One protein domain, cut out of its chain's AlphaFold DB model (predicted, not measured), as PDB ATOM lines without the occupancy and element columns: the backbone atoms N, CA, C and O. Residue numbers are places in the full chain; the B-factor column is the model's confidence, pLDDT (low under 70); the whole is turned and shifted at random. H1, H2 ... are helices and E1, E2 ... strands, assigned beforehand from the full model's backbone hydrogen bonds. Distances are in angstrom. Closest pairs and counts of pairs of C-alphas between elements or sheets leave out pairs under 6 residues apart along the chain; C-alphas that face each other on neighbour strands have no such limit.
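AT A GLANCE: This is residues 49 to 210 of the 212 residues of the protein "Hypothetical protein" of Pyrodinium bahamense (UniProt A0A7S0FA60). Two lobes make the long axis: in one, the small sheet E1 E2 is sandwiched between H4 and H6, with H5 at one end of H6 and H7 packed crosswise on H6's far side; in the other, H1 is the core, with H2, H3, H8, H9 and H10 packed round it. Residues 163 to 175, with no named element, lead from the first lobe back to the second. The 162 printed residues hold ten named helices and two parallel strands, in the order E1 H1 H2 H3 H4 E2 H5 H6 H7 H8 H9 H10; the class is mostly helix. The whole is compact, with a radius of gyration of the C-alphas of 17.7 A, and spans 54 by 38 by 26 A.

HOW THE PARTS SIT: Look first at E1, residues 49 to 53, and E2, residues 116 to 120, parallel at 26 degrees; N 51 and O 117 are 2.8 A apart, and N 53 and O 119 2.9 A, within hydrogen-bond range. Between them in the chain come H1, residues 56 to 69, H2, residues 75 to 79, H3, residues 84 to 97, and H4, residues 99 to 110: a strand-helix-strand unit, two parallel neighbour strands joined through helices. The closest C-alphas of H4 and E1 are those of Met 103 and Ile 53, 5.9 A apart. The closest of E1 and H6, residues 128 to 143, are those of Val 50 and Val 138, 7.2 A. H5, residues 121 to 125, touches H6 at Phe 124 and Phe 131, 4.1 A. H7, residues 149 to 162, touches H6 at Val 156 and Gln 136, 5.9 A, at a steep tilt of 50 degrees, opposite ways. Now go to H1, the hub, which touches five helices. It touches H3 at Val 60 and Ala 92, 5.4 A, and H2 with residues 67 to 68 alone, at His 67 and Leu 76, 6.0 A. It touches H8, residues 176 to 179, at Tyr 66 and Ala 176, 5.5 A; H9, residues 181 to 193, at Val 61 and Ala 187, 5.8 A; and H10, residues 196 to 208, at Pro 56 and Arg 206, 5.8 A. H4 and H10 only just touch, with 3 pairs of C-alphas within 8 A. Every O i to N i+4 pair is within hydrogen-bond range in H1 to H6 and H10, against 8 of 10 in H7 and 7 of 9 in H9; H8 is too short for one.

IN THESE COORDINATES: Find C-alpha 49 at (16.543, 23.917, 5.623), where E1 begins. H6, the longest helix, runs 21.9 A, H7 20.8 A and H1 20.4 A. H10 ends at C-alpha 208, (29.210, 38.459, 12.434).

THE WHOLE: The C-alphas of Arg 81 and Asp 148 are the two farthest apart, 54.0 A. The printed part has no cut; the link from H7 to H8 is long. Residues 169 to 178 have pLDDT under 70.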
ATOM      1  N   ALA A  49      16.871  22.515   5.827       94.06
ATOM      2  CA  ALA A  49      16.543  23.917   5.623       94.06
ATOM      3  C   ALA A  49      17.650  24.611   4.829       94.06
ATOM      4  O   ALA A  49      18.832  24.429   5.116       94.06
ATOM      5  N   VAL A  50      17.264  25.435   3.859       95.50
ATOM      6  CA  VAL A  50      18.170  26.362   3.177       95.50
ATOM      7  C   VAL A  50      17.732  27.769   3.542       95.50
ATOM      8  O   VAL A  50      16.565  28.113   3.378       95.50
ATOM      9  N   HIS A  51      18.656  28.575   4.048       94.94
ATOM     10  CA  HIS A  51      18.404  29.967   4.389       94.94
ATOM     11  C   HIS A  51      19.339  30.858   3.572       94.94
ATOM     12  O   HIS A  51      20.559  30.689   3.598       94.94
ATOM     13  N   ILE A  52      18.762  31.801   2.832       95.75
ATOM     14  CA  ILE A  52      19.520  32.756   2.026       95.75
ATOM     15  C   ILE A  52      19.733  34.009   2.872       95.75
ATOM     16  O   ILE A  52      18.768  34.648   3.281       95.75
ATOM     17  N   ILE A  53      20.990  34.354   3.141       96.06
ATOM     18  CA  ILE A  53      21.358  35.608   3.810       96.06
ATOM     19  C   ILE A  53      21.884  36.617   2.790       96.06
ATOM     20  O   ILE A  53      22.218  36.260   1.663       96.06
ATOM     21  N   ARG A  54      21.983  37.883   3.186       96.56
ATOM     22  CA  ARG A  54      22.490  38.972   2.348       96.56
ATOM     23  C   ARG A  54      23.469  39.850   3.118       96.56
ATOM     24  O   ARG A  54      23.446  39.882   4.345       96.56
ATOM     25  N   ASP A  55      24.291  40.605   2.409       98.00
ATOM     26  CA  ASP A  55      25.049  41.704   2.986       98.00
ATOM     27  C   ASP A  55      24.127  42.699   3.734       98.00
ATOM     28  O   ASP A  55      23.187  43.220   3.128       98.00
ATOM     29  N   PRO A  56      24.377  43.010   5.021       98.25
ATOM     30  CA  PRO A  56      23.533  43.924   5.795       98.25
ATOM     31  C   PRO A  56      23.340  45.321   5.201       98.25
ATOM     32  O   PRO A  56      22.241  45.861   5.291       98.25
ATOM     33  N   LEU A  57      24.362  45.915   4.577       98.12
ATOM     34  CA  LEU A  57      24.215  47.227   3.936       98.12
ATOM     35  C   LEU A  57      23.439  47.095   2.622       98.12
ATOM     36  O   LEU A  57      22.526  47.876   2.351       98.12
ATOM     37  N   GLY A  58      23.747  46.055   1.843       96.44
ATOM     38  CA  GLY A  58      23.009  45.706   0.633       96.44
ATOM     39  C   GLY A  58      21.523  45.427   0.889       96.44
ATOM     40  O   GLY A  58      20.686  45.790   0.060       96.44
ATOM     41  N   LEU A  59      21.182  44.830   2.035       96.38
ATOM     42  CA  LEU A  59      19.805  44.606   2.473       96.38
ATOM     43  C   LEU A  59      19.067  45.929   2.694       96.38
ATOM     44  O   LEU A  59      17.977  46.094   2.153       96.38
ATOM     45  N   VAL A  60      19.669  46.876   3.419       97.25
ATOM     46  CA  VAL A  60      19.073  48.199   3.674       97.25
ATOM     47  C   VAL A  60      18.823  48.949   2.367       97.25
ATOM     48  O   VAL A  60      17.710  49.401   2.116       97.25
ATOM     49  N   VAL A  61      19.825  49.029   1.489       96.50
ATOM     50  CA  VAL A  61      19.679  49.715   0.194       96.50
ATOM     51  C   VAL A  61      18.580  49.062  -0.643       96.50
ATOM     52  O   VAL A  61      17.712  49.743  -1.186       96.50
ATOM     53  N   SER A  62      18.582  47.732  -0.728       93.06
ATOM     54  CA  SER A  62      17.587  47.008  -1.515       93.06
ATOM     55  C   SER A  62      16.179  47.132  -0.950       93.06
ATOM     56  O   SER A  62      15.243  47.230  -1.739       93.06
ATOM     57  N   GLY A  63      16.023  47.108   0.375       93.00
ATOM     58  CA  GLY A  63      14.736  47.289   1.042       93.00
ATOM     59  C   GLY A  63      14.172  48.680   0.781       93.00
ATOM     60  O   GLY A  63      13.010  48.809   0.403       93.00
ATOM     61  N   TYR A  64      15.018  49.713   0.867       95.00
ATOM     62  CA  TYR A  64      14.623  51.088   0.578       95.00
ATOM     63  C   TYR A  64      14.139  51.240  -0.869       95.00
ATOM     64  O   TYR A  64      13.005  51.661  -1.094       95.00
ATOM     65  N   VAL A  65      14.951  50.823  -1.848       93.12
ATOM     66  CA  VAL A  65      14.592  50.918  -3.275       93.12
ATOM     67  C   VAL A  65      13.321  50.117  -3.573       93.12
ATOM     68  O   VAL A  65      12.408  50.621  -4.225       93.12
ATOM     69  N   TYR A  66      13.204  48.894  -3.046       90.50
ATOM     70  CA  TYR A  66      11.992  48.083  -3.194       90.50
ATOM     71  C   TYR A  66      10.749  48.812  -2.664       90.50
ATOM     72  O   TYR A  66       9.738  48.907  -3.359       90.50
ATOM     73  N   HIS A  67      10.832  49.395  -1.469       91.00
ATOM     74  CA  HIS A  67       9.730  50.134  -0.863       91.00
ATOM     75  C   HIS A  67       9.336  51.390  -1.650       91.00
ATOM     76  O   HIS A  67       8.150  51.715  -1.723       91.00
ATOM     77  N   MET A  68      10.272  52.053  -2.325       92.31
ATOM     78  CA  MET A  68       9.934  53.189  -3.184       92.31
ATOM     79  C   MET A  68       9.110  52.775  -4.414       92.31
ATOM     80  O   MET A  68       8.192  53.509  -4.792       92.31
ATOM     81  N   HIS A  69       9.330  51.571  -4.955       87.56
ATOM     82  CA  HIS A  69       8.618  51.053  -6.134       87.56
ATOM     83  C   HIS A  69       7.433  50.116  -5.832       87.56
ATOM     84  O   HIS A  69       6.635  49.841  -6.725       87.56
ATOM     85  N   SER A  70       7.285  49.628  -4.599       85.06
ATOM     86  CA  SER A  70       6.158  48.775  -4.181       85.06
ATOM     87  C   SER A  70       4.975  49.593  -3.642       85.06
ATOM     88  O   SER A  70       5.138  50.744  -3.244       85.06
ATOM     89  N   ASN A  71       3.771  49.018  -3.594       81.94
ATOM     90  CA  ASN A  71       2.617  49.616  -2.900       81.94
ATOM     91  C   ASN A  71       2.246  48.856  -1.612       81.94
ATOM     92  O   ASN A  71       1.185  49.087  -1.029       81.94
ATOM     93  N   ASP A  72       3.150  48.002  -1.134       76.75
ATOM     94  CA  ASP A  72       2.909  47.073  -0.038       76.75
ATOM     95  C   ASP A  72       3.310  47.654   1.332       76.75
ATOM     96  O   ASP A  72       4.476  47.682   1.722       76.75
ATOM     97  N   GLY A  73       2.317  48.094   2.112       73.88
ATOM     98  CA  GLY A  73       2.459  48.312   3.557       73.88
ATOM     99  C   GLY A  73       2.414  49.764   4.050       73.88
ATOM    100  O   GLY A  73       2.704  50.731   3.350       73.88
ATOM    101  N   ALA A  74       2.041  49.934   5.324       71.94
ATOM    102  CA  ALA A  74       1.850  51.250   5.941       71.94
ATOM    103  C   ALA A  74       3.154  52.065   6.078       71.94
ATOM    104  O   ALA A  74       3.118  53.292   5.969       71.94
ATOM    105  N   ARG A  75       4.304  51.395   6.262       76.12
ATOM    106  CA  ARG A  75       5.628  52.036   6.402       76.12
ATOM    107  C   ARG A  75       6.035  52.822   5.151       76.12
ATOM    108  O   ARG A  75       6.688  53.858   5.264       76.12
ATOM    109  N   LEU A  76       5.562  52.396   3.979       80.19
ATOM    110  CA  LEU A  76       5.832  53.047   2.696       80.19
ATOM    111  C   LEU A  76       5.397  54.508   2.665       80.19
ATOM    112  O   LEU A  76       6.095  55.362   2.122       80.19
ATOM    113  N   LYS A  77       4.244  54.813   3.274       87.19
ATOM    114  CA  LYS A  77       3.697  56.175   3.286       87.19
ATOM    115  C   LYS A  77       4.614  57.143   4.023       87.19
ATOM    116  O   LYS A  77       4.669  58.307   3.646       87.19
ATOM    117  N   GLN A  78       5.312  56.677   5.059       89.69
ATOM    118  CA  GLN A  78       6.281  57.495   5.777       89.69
ATOM    119  C   GLN A  78       7.556  57.678   4.950       89.69
ATOM    120  O   GLN A  78       8.001  58.807   4.784       89.69
ATOM    121  N   MET A  79       8.097  56.595   4.381       92.81
ATOM    122  CA  MET A  79       9.338  56.636   3.593       92.81
ATOM    123  C   MET A  79       9.225  57.536   2.355       92.81
ATOM    124  O   MET A  79      10.155  58.269   2.049       92.81
ATOM    125  N   ARG A  80       8.063  57.558   1.688       93.38
ATOM    126  CA  ARG A  80       7.801  58.433   0.527       93.38
ATOM    127  C   ARG A  80       7.653  59.922   0.867       93.38
ATOM    128  O   ARG A  80       7.578  60.738  -0.044       93.38
ATOM    129  N   ARG A  81       7.537  60.279   2.150       94.75
ATOM    130  CA  ARG A  81       7.342  61.666   2.622       94.75
ATOM    131  C   ARG A  81       8.610  62.296   3.188       94.75
ATOM    132  O   ARG A  81       8.567  63.449   3.602       94.75
ATOM    133  N   VAL A  82       9.695  61.536   3.246       96.88
ATOM    134  CA  VAL A  82      10.984  61.965   3.785       96.88
ATOM    135  C   VAL A  82      12.032  61.941   2.677       96.88
ATOM    136  O   VAL A  82      11.808  61.352   1.618       96.88
ATOM    137  N   ASN A  83      13.171  62.595   2.895       97.69
ATOM    138  CA  ASN A  83      14.263  62.541   1.921       97.69
ATOM    139  C   ASN A  83      14.936  61.150   1.902       97.69
ATOM    140  O   ASN A  83      14.699  60.318   2.781       97.69
ATOM    141  N   VAL A  84      15.792  60.888   0.905       97.50
ATOM    142  CA  VAL A  84      16.477  59.588   0.743       97.50
ATOM    143  C   VAL A  84      17.243  59.185   2.006       97.50
ATOM    144  O   VAL A  84      17.133  58.044   2.444       97.50
ATOM    145  N   SER A  85      17.959  60.120   2.639       98.06
ATOM    146  CA  SER A  85      18.749  59.850   3.846       98.06
ATOM    147  C   SER A  85      17.884  59.390   5.019       98.06
ATOM    148  O   SER A  85      18.180  58.388   5.670       98.06
ATOM    149  N   GLU A  86      16.784  60.093   5.271       97.69
ATOM    150  CA  GLU A  86      15.816  59.734   6.309       97.69
ATOM    151  C   GLU A  86      15.103  58.413   5.986       97.69
ATOM    152  O   GLU A  86      14.909  57.575   6.868       97.69
ATOM    153  N   GLY A  87      14.751  58.184   4.720       97.06
ATOM    154  CA  GLY A  87      14.131  56.941   4.266       97.06
ATOM    155  C   GLY A  87      15.045  55.723   4.434       97.06
ATOM    156  O   GLY A  87      14.607  54.689   4.942       97.06
ATOM    157  N   VAL A  88      16.326  55.856   4.087       97.69
ATOM    158  CA  VAL A  88      17.352  54.823   4.305       97.69
ATOM    159  C   VAL A  88      17.563  54.568   5.799       97.69
ATOM    160  O   VAL A  88      17.681  53.413   6.205       97.69
ATOM    161  N   ALA A  89      17.521  55.601   6.647       97.94
ATOM    162  CA  ALA A  89      17.578  55.432   8.100       97.94
ATOM    163  C   ALA A  89      16.364  54.666   8.662       97.94
ATOM    164  O   ALA A  89      16.524  53.808   9.536       97.94
ATOM    165  N   LEU A  90      15.154  54.925   8.150       96.69
ATOM    166  CA  LEU A  90      13.952  54.163   8.515       96.69
ATOM    167  C   LEU A  90      14.075  52.686   8.116       96.69
ATOM    168  O   LEU A  90      13.699  51.808   8.898       96.69
ATOM    169  N   GLU A  91      14.625  52.408   6.934       96.56
ATOM    170  CA  GLU A  91      14.875  51.042   6.471       96.56
ATOM    171  C   GLU A  91      15.945  50.341   7.318       96.56
ATOM    172  O   GLU A  91      15.733  49.217   7.771       96.56
ATOM    173  N   ALA A  92      17.055  51.024   7.613       97.75
ATOM    174  CA  ALA A  92      18.118  50.514   8.475       97.75
ATOM    175  C   ALA A  92      17.585  50.116   9.854       97.75
ATOM    176  O   ALA A  92      17.879  49.026  10.347       97.75
ATOM    177  N   LYS A  93      16.742  50.962  10.457       97.12
ATOM    178  CA  LYS A  93      16.098  50.674  11.742       97.12
ATOM    179  C   LYS A  93      15.244  49.409  11.687       97.12
ATOM    180  O   LYS A  93      15.266  48.620  12.629       97.12
ATOM    181  N   ALA A  94      14.494  49.207  10.606       94.88
ATOM    182  CA  ALA A  94      13.693  48.002  10.438       94.88
ATOM    183  C   ALA A  94      14.554  46.752  10.219       94.88
ATOM    184  O   ALA A  94      14.325  45.736  10.870       94.88
ATOM    185  N   ALA A  95      15.580  46.837   9.368       95.88
ATOM    186  CA  ALA A  95      16.506  45.735   9.130       95.88
ATOM    187  C   ALA A  95      17.213  45.297  10.424       95.88
ATOM    188  O   ALA A  95      17.303  44.105  10.699       95.88
ATOM    189  N   LEU A  96      17.659  46.254  11.248       97.00
ATOM    190  CA  LEU A  96      18.285  45.997  12.550       97.00
ATOM    191  C   LEU A  96      17.336  45.346  13.563       97.00
ATOM    192  O   LEU A  96      17.783  44.550  14.384       97.00
ATOM    193  N   ARG A  97      16.047  45.696  13.526       95.62
ATOM    194  CA  ARG A  97      15.041  45.156  14.447       95.62
ATOM    195  C   ARG A  97      14.600  43.746  14.061       95.62
ATOM    196  O   ARG A  97      14.450  42.912  14.946       95.62
ATOM    197  N   ASP A  98      14.385  43.510  12.769       92.25
ATOM    198  CA  ASP A  98      13.666  42.328  12.291       92.25
ATOM    199  C   ASP A  98      14.610  41.359  11.556       92.25
ATOM    200  O   ASP A  98      14.954  40.298  12.072       92.25
ATOM    201  N   ALA A  99      15.101  41.747  10.375       93.38
ATOM    202  CA  ALA A  99      15.767  40.828   9.450       93.38
ATOM    203  C   ALA A  99      17.183  40.401   9.884       93.38
ATOM    204  O   ALA A  99      17.559  39.235   9.765       93.38
ATOM    205  N   LEU A 100      18.000  41.328  10.391       95.44
ATOM    206  CA  LEU A 100      19.397  41.045  10.734       95.44
ATOM    207  C   LEU A 100      19.555  40.094  11.935       95.44
ATOM    208  O   LEU A 100      20.397  39.192  11.856       95.44
ATOM    209  N   PRO A 101      18.762  40.214  13.021       94.88
ATOM    210  CA  PRO A 101      18.714  39.195  14.067       94.88
ATOM    211  C   PRO A 101      18.383  37.794  13.538       94.88
ATOM    212  O   PRO A 101      19.031  36.826  13.943       94.88
ATOM    213  N   GLU A 102      17.424  37.675  12.616       91.38
ATOM    214  CA  GLU A 102      17.028  36.392  12.021       91.38
ATOM    215  C   GLU A 102      18.143  35.791  11.161       91.38
ATOM    216  O   GLU A 102      18.510  34.628  11.349       91.38
ATOM    217  N   MET A 103      18.765  36.596  10.295       94.31
ATOM    218  CA  MET A 103      19.905  36.167   9.481       94.31
ATOM    219  C   MET A 103      21.074  35.691  10.352       94.31
ATOM    220  O   MET A 103      21.666  34.644  10.084       94.31
ATOM    221  N   LEU A 104      21.392  36.423  11.426       95.50
ATOM    222  CA  LEU A 104      22.445  36.029  12.365       95.50
ATOM    223  C   LEU A 104      22.091  34.737  13.105       95.50
ATOM    224  O   LEU A 104      22.966  33.895  13.338       95.50
ATOM    225  N   HIS A 105      20.820  34.556  13.460       92.12
ATOM    226  CA  HIS A 105      20.344  33.329  14.078       92.12
ATOM    227  C   HIS A 105      20.477  32.134  13.125       92.12
ATOM    228  O   HIS A 105      21.035  31.109  13.522       92.12
ATOM    229  N   ALA A 106      20.032  32.257  11.873       91.38
ATOM    230  CA  ALA A 106      20.161  31.210  10.860       91.38
ATOM    231  C   ALA A 106      21.634  30.863  10.585       91.38
ATOM    232  O   ALA A 106      22.011  29.691  10.615       91.38
ATOM    233  N   TYR A 107      22.487  31.880  10.428       95.00
ATOM    234  CA  TYR A 107      23.932  31.718  10.247       95.00
ATOM    235  C   TYR A 107      24.613  31.043  11.443       95.00
ATOM    236  O   TYR A 107      25.441  30.149  11.287       95.00
ATOM    237  N   SER A 108      24.240  31.411  12.668       94.69
ATOM    238  CA  SER A 108      24.769  30.763  13.872       94.69
ATOM    239  C   SER A 108      24.293  29.313  13.999       94.69
ATOM    240  O   SER A 108      25.045  28.456  14.465       94.69
ATOM    241  N   ASN A 109      23.055  29.022  13.582       92.19
ATOM    242  CA  ASN A 109      22.508  27.668  13.590       92.19
ATOM    243  C   ASN A 109      23.182  26.757  12.571       92.19
ATOM    244  O   ASN A 109      23.475  25.624  12.939       92.19
ATOM    245  N   SER A 110      23.455  27.220  11.349       94.75
ATOM    246  CA  SER A 110      24.111  26.397  10.320       94.75
ATOM    247  C   SER A 110      25.526  25.976  10.711       94.75
ATOM    248  O   SER A 110      26.005  24.917  10.321       94.75
ATOM    249  N   ARG A 111      26.195  26.763  11.561       95.00
ATOM    250  CA  ARG A 111      27.500  26.394  12.129       95.00
ATOM    251  C   ARG A 111      27.419  25.301  13.195       95.00
ATOM    252  O   ARG A 111      28.424  24.652  13.463       95.00
ATOM    253  N   ARG A 112      26.263  25.140  13.842       94.56
ATOM    254  CA  ARG A 112      26.054  24.194  14.955       94.56
ATOM    255  C   ARG A 112      25.299  22.942  14.529       94.56
ATOM    256  O   ARG A 112      25.511  21.887  15.113       94.56
ATOM    257  N   ASN A 113      24.425  23.062  13.537       93.62
ATOM    258  CA  ASN A 113      23.534  22.005  13.098       93.62
ATOM    259  C   ASN A 113      23.707  21.776  11.598       93.62
ATOM    260  O   ASN A 113      23.751  22.722  10.818       93.62
ATOM    261  N   ARG A 114      23.763  20.504  11.198       94.81
ATOM    262  CA  ARG A 114      23.923  20.099   9.793       94.81
ATOM    263  C   ARG A 114      22.620  20.141   8.990       94.81
ATOM    264  O   ARG A 114      22.653  19.874   7.798       94.81
ATOM    265  N   ASP A 115      21.502  20.444   9.647       93.81
ATOM    266  CA  ASP A 115      20.163  20.514   9.055       93.81
ATOM    267  C   ASP A 115      19.813  21.909   8.508       93.81
ATOM    268  O   ASP A 115      18.743  22.090   7.923       93.81
ATOM    269  N   VAL A 116      20.732  22.879   8.619       94.62
ATOM    270  CA  VAL A 116      20.609  24.206   8.005       94.62
ATOM    271  C   VAL A 116      21.806  24.494   7.101       94.62
ATOM    272  O   VAL A 116      22.933  24.641   7.570       94.62
ATOM    273  N   LEU A 117      21.546  24.680   5.810       96.50
ATOM    274  CA  LEU A 117      22.480  25.270   4.864       96.50
ATOM    275  C   LEU A 117      22.229  26.775   4.785       96.50
ATOM    276  O   LEU A 117      21.102  27.209   4.555       96.50
ATOM    277  N   VAL A 118      23.288  27.570   4.917       96.62
ATOM    278  CA  VAL A 118      23.235  29.004   4.622       96.62
ATOM    279  C   VAL A 118      24.006  29.292   3.343       96.62
ATOM    280  O   VAL A 118      25.147  28.853   3.185       96.62
ATOM    281  N   VAL A 119      23.370  30.034   2.443       97.25
ATOM    282  CA  VAL A 119      23.966  30.557   1.206       97.25
ATOM    283  C   VAL A 119      23.813  32.069   1.181       97.25
ATOM    284  O   VAL A 119      22.881  32.616   1.776       97.25
ATOM    285  N   ARG A 120      24.741  32.759   0.526       97.12
ATOM    286  CA  ARG A 120      24.684  34.219   0.404       97.12
ATOM    287  C   ARG A 120      23.988  34.586  -0.895       97.12
ATOM    288  O   ARG A 120      24.273  33.991  -1.928       97.12
ATOM    289  N   LEU A 121      23.117  35.588  -0.870       95.81
ATOM    290  CA  LEU A 121      22.454  36.076  -2.077       95.81
ATOM    291  C   LEU A 121      23.480  36.514  -3.131       95.81
ATOM    292  O   LEU A 121      23.300  36.281  -4.321       95.81
ATOM    293  N   GLU A 122      24.588  37.101  -2.683       95.62
ATOM    294  CA  GLU A 122      25.680  37.554  -3.539       95.62
ATOM    295  C   GLU A 122      26.326  36.411  -4.340       95.62
ATOM    296  O   GLU A 122      26.793  36.649  -5.452       95.62
ATOM    297  N   GLU A 123      26.307  35.170  -3.833       96.25
ATOM    298  CA  GLU A 123      26.823  33.995  -4.556       96.25
ATOM    299  C   GLU A 123      25.983  33.693  -5.809       96.25
ATOM    300  O   GLU A 123      26.539  33.310  -6.839       96.25
ATOM    301  N   PHE A 124      24.671  33.956  -5.765       95.00
ATOM    302  CA  PHE A 124      23.792  33.842  -6.933       95.00
ATOM    303  C   PHE A 124      23.968  34.995  -7.921       95.00
ATOM    304  O   PHE A 124      23.820  34.807  -9.122       95.00
ATOM    305  N   MET A 125      24.236  36.204  -7.421       91.44
ATOM    306  CA  MET A 125      24.186  37.427  -8.232       91.44
ATOM    307  C   MET A 125      25.514  37.791  -8.899       91.44
ATOM    308  O   MET A 125      25.524  38.623  -9.803       91.44
ATOM    309  N   ASN A 126      26.636  37.229  -8.444       93.00
ATOM    310  CA  ASN A 126      27.962  37.651  -8.898       93.00
ATOM    311  C   ASN A 126      28.239  37.300 -10.370       93.00
ATOM    312  O   ASN A 126      28.844  38.082 -11.098       93.00
ATOM    313  N   SER A 127      27.830  36.110 -10.808       95.81
ATOM    314  CA  SER A 127      27.984  35.654 -12.190       95.81
ATOM    315  C   SER A 127      27.112  34.434 -12.446       95.81
ATOM    316  O   SER A 127      26.729  33.731 -11.514       95.81
ATOM    317  N   SER A 128      26.896  34.108 -13.715       96.69
ATOM    318  CA  SER A 128      26.181  32.897 -14.118       96.69
ATOM    319  C   SER A 128      26.833  31.597 -13.650       96.69
ATOM    320  O   SER A 128      26.147  30.641 -13.303       96.69
ATOM    321  N   ALA A 129      28.168  31.560 -13.586       97.62
ATOM    322  CA  ALA A 129      28.886  30.425 -13.013       97.62
ATOM    323  C   ALA A 129      28.689  30.339 -11.488       97.62
ATOM    324  O   ALA A 129      28.537  29.244 -10.948       97.62
ATOM    325  N   GLY A 130      28.663  31.486 -10.796       97.00
ATOM    326  CA  GLY A 130      28.339  31.561  -9.369       97.00
ATOM    327  C   GLY A 130      26.909  31.105  -9.081       97.00
ATOM    328  O   GLY A 130      26.694  30.307  -8.168       97.00
ATOM    329  N   PHE A 131      25.955  31.524  -9.916       97.44
ATOM    330  CA  PHE A 131      24.571  31.066  -9.873       97.44
ATOM    331  C   PHE A 131      24.487  29.539  -9.966       97.44
ATOM    332  O   PHE A 131      23.961  28.908  -9.049       97.44
ATOM    333  N   ASP A 132      25.063  28.934 -11.010       97.94
ATOM    334  CA  ASP A 132      25.015  27.480 -11.212       97.94
ATOM    335  C   ASP A 132      25.635  26.716 -10.041       97.94
ATOM    336  O   ASP A 132      25.038  25.765  -9.539       97.94
ATOM    337  N   ALA A 133      26.807  27.156  -9.571       98.38
ATOM    338  CA  ALA A 133      27.494  26.528  -8.448       98.38
ATOM    339  C   ALA A 133      26.667  26.606  -7.154       98.38
ATOM    340  O   ALA A 133      26.596  25.640  -6.391       98.38
ATOM    341  N   THR A 134      26.006  27.739  -6.912       98.31
ATOM    342  CA  THR A 134      25.181  27.939  -5.714       98.31
ATOM    343  C   THR A 134      23.896  27.119  -5.784       98.31
ATOM    344  O   THR A 134      23.533  26.460  -4.808       98.31
ATOM    345  N   VAL A 135      23.233  27.083  -6.944       98.00
ATOM    346  CA  VAL A 135      22.058  26.232  -7.183       98.00
ATOM    347  C   VAL A 135      22.415  24.754  -7.042       98.00
ATOM    348  O   VAL A 135      21.692  24.011  -6.377       98.00
ATOM    349  N   GLN A 136      23.547  24.324  -7.602       98.31
ATOM    350  CA  GLN A 136      24.035  22.955  -7.453       98.31
ATOM    351  C   GLN A 136      24.241  22.605  -5.977       98.31
ATOM    352  O   GLN A 136      23.688  21.612  -5.515       98.31
ATOM    353  N   LYS A 137      24.942  23.455  -5.215       98.31
ATOM    354  CA  LYS A 137      25.144  23.293  -3.764       98.31
ATOM    355  C   LYS A 137      23.819  23.158  -3.006       98.31
ATOM    356  O   LYS A 137      23.707  22.329  -2.103       98.31
ATOM    357  N   VAL A 138      22.803  23.945  -3.368       97.31
ATOM    358  CA  VAL A 138      21.456  23.856  -2.778       97.31
ATOM    359  C   VAL A 138      20.780  22.520  -3.112       97.31
ATOM    360  O   VAL A 138      20.210  21.887  -2.219       97.31
ATOM    361  N   TYR A 139      20.851  22.052  -4.359       97.00
ATOM    362  CA  TYR A 139      20.242  20.776  -4.748       97.00
ATOM    363  C   TYR A 139      20.971  19.562  -4.179       97.00
ATOM    364  O   TYR A 139      20.321  18.648  -3.676       97.00
ATOM    365  N   GLU A 140      22.300  19.558  -4.178       97.38
ATOM    366  CA  GLU A 140      23.092  18.514  -3.523       97.38
ATOM    367  C   GLU A 140      22.744  18.427  -2.036       97.38
ATOM    368  O   GLU A 140      22.472  17.345  -1.519       97.38
ATOM    369  N   TYR A 141      22.641  19.571  -1.359       96.44
ATOM    370  CA  TYR A 141      22.246  19.601   0.041       96.44
ATOM    371  C   TYR A 141      20.823  19.076   0.267       96.44
ATOM    372  O   TYR A 141      20.607  18.252   1.151       96.44
ATOM    373  N   THR A 142      19.841  19.523  -0.519       94.00
ATOM    374  CA  THR A 142      18.418  19.209  -0.286       94.00
ATOM    375  C   THR A 142      18.005  17.819  -0.765       94.00
ATOM    376  O   THR A 142      17.256  17.138  -0.067       94.00
ATOM    377  N   VAL A 143      18.487  17.382  -1.931       93.81
ATOM    378  CA  VAL A 143      18.040  16.145  -2.594       93.81
ATOM    379  C   VAL A 143      19.176  15.210  -3.016       93.81
ATOM    380  O   VAL A 143      18.892  14.161  -3.594       93.81
ATOM    381  N   GLY A 144      20.437  15.537  -2.711       93.25
ATOM    382  CA  GLY A 144      21.610  14.769  -3.153       93.25
ATOM    383  C   GLY A 144      21.642  13.310  -2.704       93.25
ATOM    384  O   GLY A 144      22.165  12.466  -3.420       93.25
ATOM    385  N   ASP A 145      20.992  12.985  -1.587       93.75
ATOM    386  CA  ASP A 145      20.923  11.604  -1.087       93.75
ATOM    387  C   ASP A 145      19.835  10.774  -1.792       93.75
ATOM    388  O   ASP A 145      19.762   9.560  -1.621       93.75
ATOM    389  N   PHE A 146      18.973  11.421  -2.584       92.62
ATOM    390  CA  PHE A 146      17.826  10.794  -3.248       92.62
ATOM    391  C   PHE A 146      17.915  10.819  -4.775       92.62
ATOM    392  O   PHE A 146      17.136  10.133  -5.442       92.62
ATOM    393  N   LYS A 147      18.790  11.653  -5.342       93.94
ATOM    394  CA  LYS A 147      18.888  11.906  -6.781       93.94
ATOM    395  C   LYS A 147      20.314  11.679  -7.255       93.94
ATOM    396  O   LYS A 147      21.268  12.032  -6.572       93.94
ATOM    397  N   ASP A 148      20.452  11.110  -8.448       96.38
ATOM    398  CA  ASP A 148      21.762  10.962  -9.072       96.38
ATOM    399  C   ASP A 148      22.318  12.310  -9.564       96.38
ATOM    400  O   ASP A 148      21.595  13.298  -9.749       96.38
ATOM    401  N   LYS A 149      23.632  12.339  -9.804       96.69
ATOM    402  CA  LYS A 149      24.343  13.536 -10.271       96.69
ATOM    403  C   LYS A 149      23.741  14.104 -11.562       96.69
ATOM    404  O   LYS A 149      23.578  15.314 -11.681       96.69
ATOM    405  N   LYS A 150      23.355  13.241 -12.506       97.88
ATOM    406  CA  LYS A 150      22.774  13.647 -13.796       97.88
ATOM    407  C   LYS A 150      21.440  14.379 -13.612       97.88
ATOM    408  O   LYS A 150      21.160  15.338 -14.333       97.88
ATOM    409  N   THR A 151      20.627  13.940 -12.655       97.00
ATOM    410  CA  THR A 151      19.361  14.581 -12.295       97.00
ATOM    411  C   THR A 151      19.610  15.952 -11.681       97.00
ATOM    412  O   THR A 151      18.984  16.916 -12.114       97.00
ATOM    413  N   ILE A 152      20.559  16.068 -10.746       96.94
ATOM    414  CA  ILE A 152      20.941  17.356 -10.143       96.94
ATOM    415  C   ILE A 152      21.437  18.328 -11.219       96.94
ATOM    416  O   ILE A 152      20.952  19.452 -11.296       96.94
ATOM    417  N   GLU A 153      22.323  17.888 -12.116       97.88
ATOM    418  CA  GLU A 153      22.786  18.699 -13.251       97.88
ATOM    419  C   GLU A 153      21.626  19.143 -14.160       97.88
ATOM    420  O   GLU A 153      21.624  20.259 -14.679       97.88
ATOM    421  N   GLY A 154      20.620  18.283 -14.352       97.44
ATOM    422  CA  GLY A 154      19.380  18.632 -15.047       97.44
ATOM    423  C   GLY A 154      18.612  19.753 -14.352       97.44
ATOM    424  O   GLY A 154      18.217  20.711 -15.012       97.44
ATOM    425  N   MET A 155      18.461  19.674 -13.029       96.44
ATOM    426  CA  MET A 155      17.786  20.697 -12.225       96.44
ATOM    427  C   MET A 155      18.539  22.035 -12.238       96.44
ATOM    428  O   MET A 155      17.903  23.083 -12.333       96.44
ATOM    429  N   VAL A 156      19.877  22.013 -12.200       97.31
ATOM    430  CA  VAL A 156      20.718  23.218 -12.337       97.31
ATOM    431  C   VAL A 156      20.485  23.879 -13.696       97.31
ATOM    432  O   VAL A 156      20.206  25.073 -13.754       97.31
ATOM    433  N   ARG A 157      20.507  23.104 -14.792       97.25
ATOM    434  CA  ARG A 157      20.214  23.633 -16.137       97.25
ATOM    435  C   ARG A 157      18.811  24.224 -16.240       97.25
ATOM    436  O   ARG A 157      18.651  25.260 -16.871       97.25
ATOM    437  N   SER A 158      17.809  23.595 -15.627       95.50
ATOM    438  CA  SER A 158      16.448  24.145 -15.590       95.50
ATOM    439  C   SER A 158      16.375  25.465 -14.819       95.50
ATOM    440  O   SER A 158      15.693  26.383 -15.260       95.50
ATOM    441  N   ALA A 159      17.103  25.589 -13.705       95.19
ATOM    442  CA  ALA A 159      17.137  26.811 -12.904       95.19
ATOM    443  C   ALA A 159      17.873  27.976 -13.589       95.19
ATOM    444  O   ALA A 159      17.658  29.122 -13.211       95.19
ATOM    445  N   ALA A 160      18.706  27.716 -14.603       94.62
ATOM    446  CA  ALA A 160      19.445  28.757 -15.323       94.62
ATOM    447  C   ALA A 160      18.537  29.820 -15.976       94.62
ATOM    448  O   ALA A 160      18.997  30.931 -16.214       94.62
ATOM    449  N   GLY A 161      17.253  29.516 -16.220       91.44
ATOM    450  CA  GLY A 161      16.265  30.495 -16.692       91.44
ATOM    451  C   GLY A 161      15.945  31.613 -15.686       91.44
ATOM    452  O   GLY A 161      15.498  32.684 -16.093       91.44
ATOM    453  N   GLU A 162      16.223  31.388 -14.398       90.56
ATOM    454  CA  GLU A 162      16.033  32.350 -13.301       90.56
ATOM    455  C   GLU A 162      17.304  33.173 -13.004       90.56
ATOM    456  O   GLU A 162      17.308  34.039 -12.126       90.56
ATOM    457  N   ASP A 163      18.406  32.906 -13.711       92.19
ATOM    458  CA  ASP A 163      19.663  33.632 -13.543       92.19
ATOM    459  C   ASP A 163      19.562  35.042 -14.140       92.19
ATOM    460  O   ASP A 163      19.591  35.229 -15.357       92.19
ATOM    461  N   LEU A 164      19.518  36.052 -13.271       86.62
ATOM    462  CA  LEU A 164      19.446  37.461 -13.664       86.62
ATOM    463  C   LEU A 164      20.687  37.953 -14.427       86.62
ATOM    464  O   LEU A 164      20.584  38.943 -15.150       86.62
ATOM    465  N   ALA A 165      21.845  37.297 -14.296       88.81
ATOM    466  CA  ALA A 165      23.031  37.644 -15.076       88.81
ATOM    467  C   ALA A 165      22.909  37.169 -16.535       88.81
ATOM    468  O   ALA A 165      23.322  37.884 -17.448       88.81
ATOM    469  N   ARG A 166      22.292  36.000 -16.773       90.38
ATOM    470  CA  ARG A 166      21.945  35.516 -18.127       90.38
ATOM    471  C   ARG A 166      20.734  36.234 -18.700       90.38
ATOM    472  O   ARG A 166      20.678  36.503 -19.899       90.38
ATOM    473  N   HIS A 167      19.754  36.504 -17.847       88.69
ATOM    474  CA  HIS A 167      18.426  36.949 -18.233       88.69
ATOM    475  C   HIS A 167      18.004  38.194 -17.437       88.69
ATOM    476  O   HIS A 167      17.060  38.149 -16.648       88.69
ATOM    477  N   PRO A 168      18.647  39.351 -17.668       78.81
ATOM    478  CA  PRO A 168      18.385  40.571 -16.896       78.81
ATOM    479  C   PRO A 168      16.952  41.121 -17.037       78.81
ATOM    480  O   PRO A 168      16.543  41.973 -16.251       78.81
ATOM    481  N   MET A 169      16.181  40.640 -18.022       68.00
ATOM    482  CA  MET A 169      14.868  41.178 -18.410       68.00
ATOM    483  C   MET A 169      13.694  40.192 -18.251       68.00
ATOM    484  O   MET A 169      12.559  40.574 -18.521       68.00
ATOM    485  N   THR A 170      13.911  38.938 -17.838       57.34
ATOM    486  CA  THR A 170      12.830  37.924 -17.766       57.34
ATOM    487  C   THR A 170      12.007  37.976 -16.472       57.34
ATOM    488  O   THR A 170      10.961  37.329 -16.362       57.34
ATOM    489  N   GLY A 171      12.425  38.778 -15.490       53.12
ATOM    490  CA  GLY A 171      11.763  38.879 -14.195       53.12
ATOM    491  C   GLY A 171      10.447  39.650 -14.267       53.12
ATOM    492  O   GLY A 171      10.438  40.879 -14.335       53.12
ATOM    493  N   HIS A 172       9.330  38.936 -14.144       48.22
ATOM    494  CA  HIS A 172       8.016  39.509 -13.863       48.22
ATOM    495  C   HIS A 172       8.042  40.234 -12.495       48.22
ATOM    496  O   HIS A 172       7.686  39.689 -11.454       48.22
ATOM    497  N   GLY A 173       8.500  41.489 -12.464       49.16
ATOM    498  CA  GLY A 173       8.062  42.492 -11.491       49.16
ATOM    499  C   GLY A 173       8.827  42.669 -10.172       49.16
ATOM    500  O   GLY A 173       8.192  43.130  -9.226       49.16
ATOM    501  N   HIS A 174      10.123  42.354 -10.047       52.19
ATOM    502  CA  HIS A 174      10.895  42.682  -8.819       52.19
ATOM    503  C   HIS A 174      12.278  43.307  -9.040       52.19
ATOM    504  O   HIS A 174      13.033  43.507  -8.090       52.19
ATOM    505  N   SER A 175      12.594  43.726 -10.261       56.16
ATOM    506  CA  SER A 175      13.865  44.378 -10.580       56.16
ATOM    507  C   SER A 175      13.916  45.850 -10.146       56.16
ATOM    508  O   SER A 175      14.464  46.671 -10.867       56.16
ATOM    509  N   ALA A 176      13.373  46.213  -8.978       54.56
ATOM    510  CA  ALA A 176      13.342  47.598  -8.483       54.56
ATOM    511  C   ALA A 176      14.730  48.268  -8.542       54.56
ATOM    512  O   ALA A 176      14.855  49.421  -8.927       54.56
ATOM    513  N   SER A 177      15.794  47.501  -8.272       55.03
ATOM    514  CA  SER A 177      17.179  47.991  -8.347       55.03
ATOM    515  C   SER A 177      17.762  48.155  -9.761       55.03
ATOM    516  O   SER A 177      18.808  48.781  -9.894       55.03
ATOM    517  N   LEU A 178      17.121  47.584 -10.788       63.75
ATOM    518  CA  LEU A 178      17.424  47.840 -12.205       63.75
ATOM    519  C   LEU A 178      16.530  48.947 -12.778       63.75
ATOM    520  O   LEU A 178      16.896  49.566 -13.769       63.75
ATOM    521  N   ILE A 179      15.367  49.176 -12.162       70.88
ATOM    522  CA  ILE A 179      14.388  50.176 -12.598       70.88
ATOM    523  C   ILE A 179      14.876  51.595 -12.276       70.88
ATOM    524  O   ILE A 179      14.647  52.490 -13.083       70.88
ATOM    525  N   ASP A 180      15.572  51.795 -11.149       86.06
ATOM    526  CA  ASP A 180      16.063  53.118 -10.741       86.06
ATOM    527  C   ASP A 180      17.518  53.074 -10.216       86.06
ATOM    528  O   ASP A 180      17.770  52.951  -9.007       86.06
ATOM    529  N   PRO A 181      18.516  53.110 -11.122       89.25
ATOM    530  CA  PRO A 181      19.927  53.077 -10.743       89.25
ATOM    531  C   PRO A 181      20.371  54.343  -9.995       89.25
ATOM    532  O   PRO A 181      21.284  54.259  -9.168       89.25
ATOM    533  N   ASP A 182      19.730  55.486 -10.248       94.06
ATOM    534  CA  ASP A 182      20.036  56.749  -9.576       94.06
ATOM    535  C   ASP A 182      19.571  56.705  -8.119       94.06
ATOM    536  O   ASP A 182      20.381  56.925  -7.220       94.06
ATOM    537  N   LEU A 183      18.331  56.276  -7.858       94.56
ATOM    538  CA  LEU A 183      17.831  56.090  -6.495       94.56
ATOM    539  C   LEU A 183      18.667  55.075  -5.712       94.56
ATOM    540  O   LEU A 183      18.941  55.268  -4.526       94.56
ATOM    541  N   LYS A 184      19.104  53.990  -6.362       94.56
ATOM    542  CA  LYS A 184      20.011  53.017  -5.743       94.56
ATOM    543  C   LYS A 184      21.347  53.658  -5.368       94.56
ATOM    544  O   LYS A 184      21.831  53.415  -4.264       94.56
ATOM    545  N   ARG A 185      21.951  54.449  -6.262       95.88
ATOM    546  CA  ARG A 185      23.205  55.169  -5.992       95.88
ATOM    547  C   ARG A 185      23.032  56.140  -4.825       95.88
ATOM    548  O   ARG A 185      23.854  56.132  -3.910       95.88
ATOM    549  N   ASP A 186      21.950  56.907  -4.821       97.38
ATOM    550  CA  ASP A 186      21.657  57.882  -3.772       97.38
ATOM    551  C   ASP A 186      21.404  57.192  -2.424       97.38
ATOM    552  O   ASP A 186      21.884  57.647  -1.386       97.38
ATOM    553  N   ALA A 187      20.735  56.035  -2.428       97.12
ATOM    554  CA  ALA A 187      20.531  55.221  -1.234       97.12
ATOM    555  C   ALA A 187      21.841  54.628  -0.686       97.12
ATOM    556  O   ALA A 187      22.005  54.535   0.530       97.12
ATOM    557  N   VAL A 188      22.783  54.247  -1.559       97.56
ATOM    558  CA  VAL A 188      24.131  53.826  -1.142       97.56
ATOM    559  C   VAL A 188      24.870  54.993  -0.490       97.56
ATOM    560  O   VAL A 188      25.400  54.820   0.603       97.56
ATOM    561  N   ALA A 189      24.864  56.175  -1.111       98.12
ATOM    562  CA  ALA A 189      25.503  57.366  -0.546       98.12
ATOM    563  C   ALA A 189      24.884  57.766   0.808       98.12
ATOM    564  O   ALA A 189      25.589  58.137   1.742       98.12
ATOM    565  N   ALA A 190      23.567  57.616   0.956       98.25
ATOM    566  CA  ALA A 190      22.855  57.887   2.201       98.25
ATOM    567  C   ALA A 190      23.269  56.988   3.382       98.25
ATOM    568  O   ALA A 190      23.051  57.376   4.531       98.25
ATOM    569  N   LEU A 191      23.896  55.826   3.144       98.25
ATOM    570  CA  LEU A 191      24.441  54.997   4.227       98.25
ATOM    571  C   LEU A 191      25.513  55.735   5.040       98.25
ATOM    572  O   LEU A 191      25.675  55.455   6.231       98.25
ATOM    573  N   ASP A 192      26.231  56.681   4.428       97.69
ATOM    574  CA  ASP A 192      27.253  57.462   5.121       97.69
ATOM    575  C   ASP A 192      26.679  58.497   6.087       97.69
ATOM    576  O   ASP A 192      27.360  58.863   7.040       97.69
ATOM    577  N   ASN A 193      25.412  58.875   5.908       98.00
ATOM    578  CA  ASN A 193      24.700  59.824   6.763       98.00
ATOM    579  C   ASN A 193      23.910  59.148   7.896       98.00
ATOM    580  O   ASN A 193      23.187  59.817   8.639       98.00
ATOM    581  N   LEU A 194      23.995  57.819   8.032       98.25
ATOM    582  CA  LEU A 194      23.363  57.121   9.147       98.25
ATOM    583  C   LEU A 194      24.008  57.542  10.477       98.25
ATOM    584  O   LEU A 194      25.234  57.586  10.561       98.25
ATOM    585  N   PRO A 195      23.216  57.741  11.548       98.31
ATOM    586  CA  PRO A 195      23.737  57.844  12.905       98.31
ATOM    587  C   PRO A 195      24.774  56.758  13.224       98.31
ATOM    588  O   PRO A 195      24.518  55.571  12.996       98.31
ATOM    589  N   ASP A 196      25.904  57.157  13.816       98.19
ATOM    590  CA  ASP A 196      27.071  56.289  14.044       98.19
ATOM    591  C   ASP A 196      26.721  54.966  14.720       98.19
ATOM    592  O   ASP A 196      27.200  53.907  14.323       98.19
ATOM    593  N   HIS A 197      25.839  54.995  15.722       98.19
ATOM    594  CA  HIS A 197      25.416  53.783  16.421       98.19
ATOM    595  C   HIS A 197      24.734  52.774  15.481       98.19
ATOM    596  O   HIS A 197      24.997  51.576  15.582       98.19
ATOM    597  N   MET A 198      23.905  53.225  14.531       98.38
ATOM    598  CA  MET A 198      23.275  52.337  13.549       98.38
ATOM    599  C   MET A 198      24.300  51.821  12.545       98.38
ATOM    600  O   MET A 198      24.337  50.617  12.297       98.38
ATOM    601  N   LYS A 199      25.165  52.700  12.020       98.12
ATOM    602  CA  LYS A 199      26.238  52.316  11.088       98.12
ATOM    603  C   LYS A 199      27.154  51.262  11.715       98.12
ATOM    604  O   LYS A 199      27.366  50.203  11.129       98.12
ATOM    605  N   ASN A 200      27.599  51.487  12.949       98.25
ATOM    606  CA  ASN A 200      28.427  50.546  13.703       98.25
ATOM    607  C   ASN A 200      27.705  49.223  13.972       98.25
ATOM    608  O   ASN A 200      28.312  48.160  13.848       98.25
ATOM    609  N   THR A 201      26.407  49.260  14.283       98.38
ATOM    610  CA  THR A 201      25.624  48.032  14.487       98.38
ATOM    611  C   THR A 201      25.505  47.229  13.186       98.38
ATOM    612  O   THR A 201      25.740  46.020  13.194       98.38
ATOM    613  N   LEU A 202      25.228  47.881  12.050       98.31
ATOM    614  CA  LEU A 202      25.193  47.236  10.730       98.31
ATOM    615  C   LEU A 202      26.545  46.605  10.364       98.31
ATOM    616  O   LEU A 202      26.591  45.464   9.899       98.31
ATOM    617  N   LEU A 203      27.651  47.314  10.616       98.12
ATOM    618  CA  LEU A 203      29.006  46.792  10.413       98.12
ATOM    619  C   LEU A 203      29.309  45.600  11.337       98.12
ATOM    620  O   LEU A 203      29.934  44.626  10.910       98.12
ATOM    621  N   GLY A 204      28.807  45.630  12.573       98.31
ATOM    622  CA  GLY A 204      28.859  44.505  13.506       98.31
ATOM    623  C   GLY A 204      28.159  43.260  12.957       98.31
ATOM    624  O   GLY A 204      28.752  42.179  12.951       98.31
ATOM    625  N   TYR A 205      26.946  43.411  12.415       98.44
ATOM    626  CA  TYR A 205      26.235  42.320  11.736       98.44
ATOM    627  C   TYR A 205      26.986  41.816  10.502       98.44
ATOM    628  O   TYR A 205      27.103  40.604  10.325       98.44
ATOM    629  N   ARG A 206      27.547  42.717   9.681       98.12
ATOM    630  CA  ARG A 206      28.372  42.356   8.511       98.12
ATOM    631  C   ARG A 206      29.496  41.411   8.911       98.12
ATOM    632  O   ARG A 206      29.630  40.326   8.346       98.12
ATOM    633  N   LYS A 207      30.258  41.794   9.938       98.25
ATOM    634  CA  LYS A 207      31.352  40.982  10.478       98.25
ATOM    635  C   LYS A 207      30.850  39.653  11.042       98.25
ATOM    636  O   LYS A 207      31.423  38.611  10.741       98.25
ATOM    637  N   ALA A 208      29.769  39.665  11.823       97.69
ATOM    638  CA  ALA A 208      29.210  38.459  12.434       97.69
ATOM    639  C   ALA A 208      28.687  37.434  11.404       97.69
ATOM    640  O   ALA A 208      28.738  36.232  11.658       97.69
ATOM    641  N   LEU A 209      28.234  37.905  10.239       97.25
ATOM    642  CA  LEU A 209      27.788  37.092   9.098       97.25
ATOM    643  C   LEU A 209      28.928  36.722   8.120       97.25
ATOM    644  O   LEU A 209      28.711  36.017   7.128       97.25
ATOM    645  N   GLY A 210      30.154  37.181   8.394       96.69
ATOM    646  CA  GLY A 210      31.357  36.873   7.618       96.69
ATOM    647  C   GLY A 210      31.500  37.657   6.307       96.69
ATOM    648  O   GLY A 210      32.096  37.137   5.364       96.69
TER     649      GLY A 210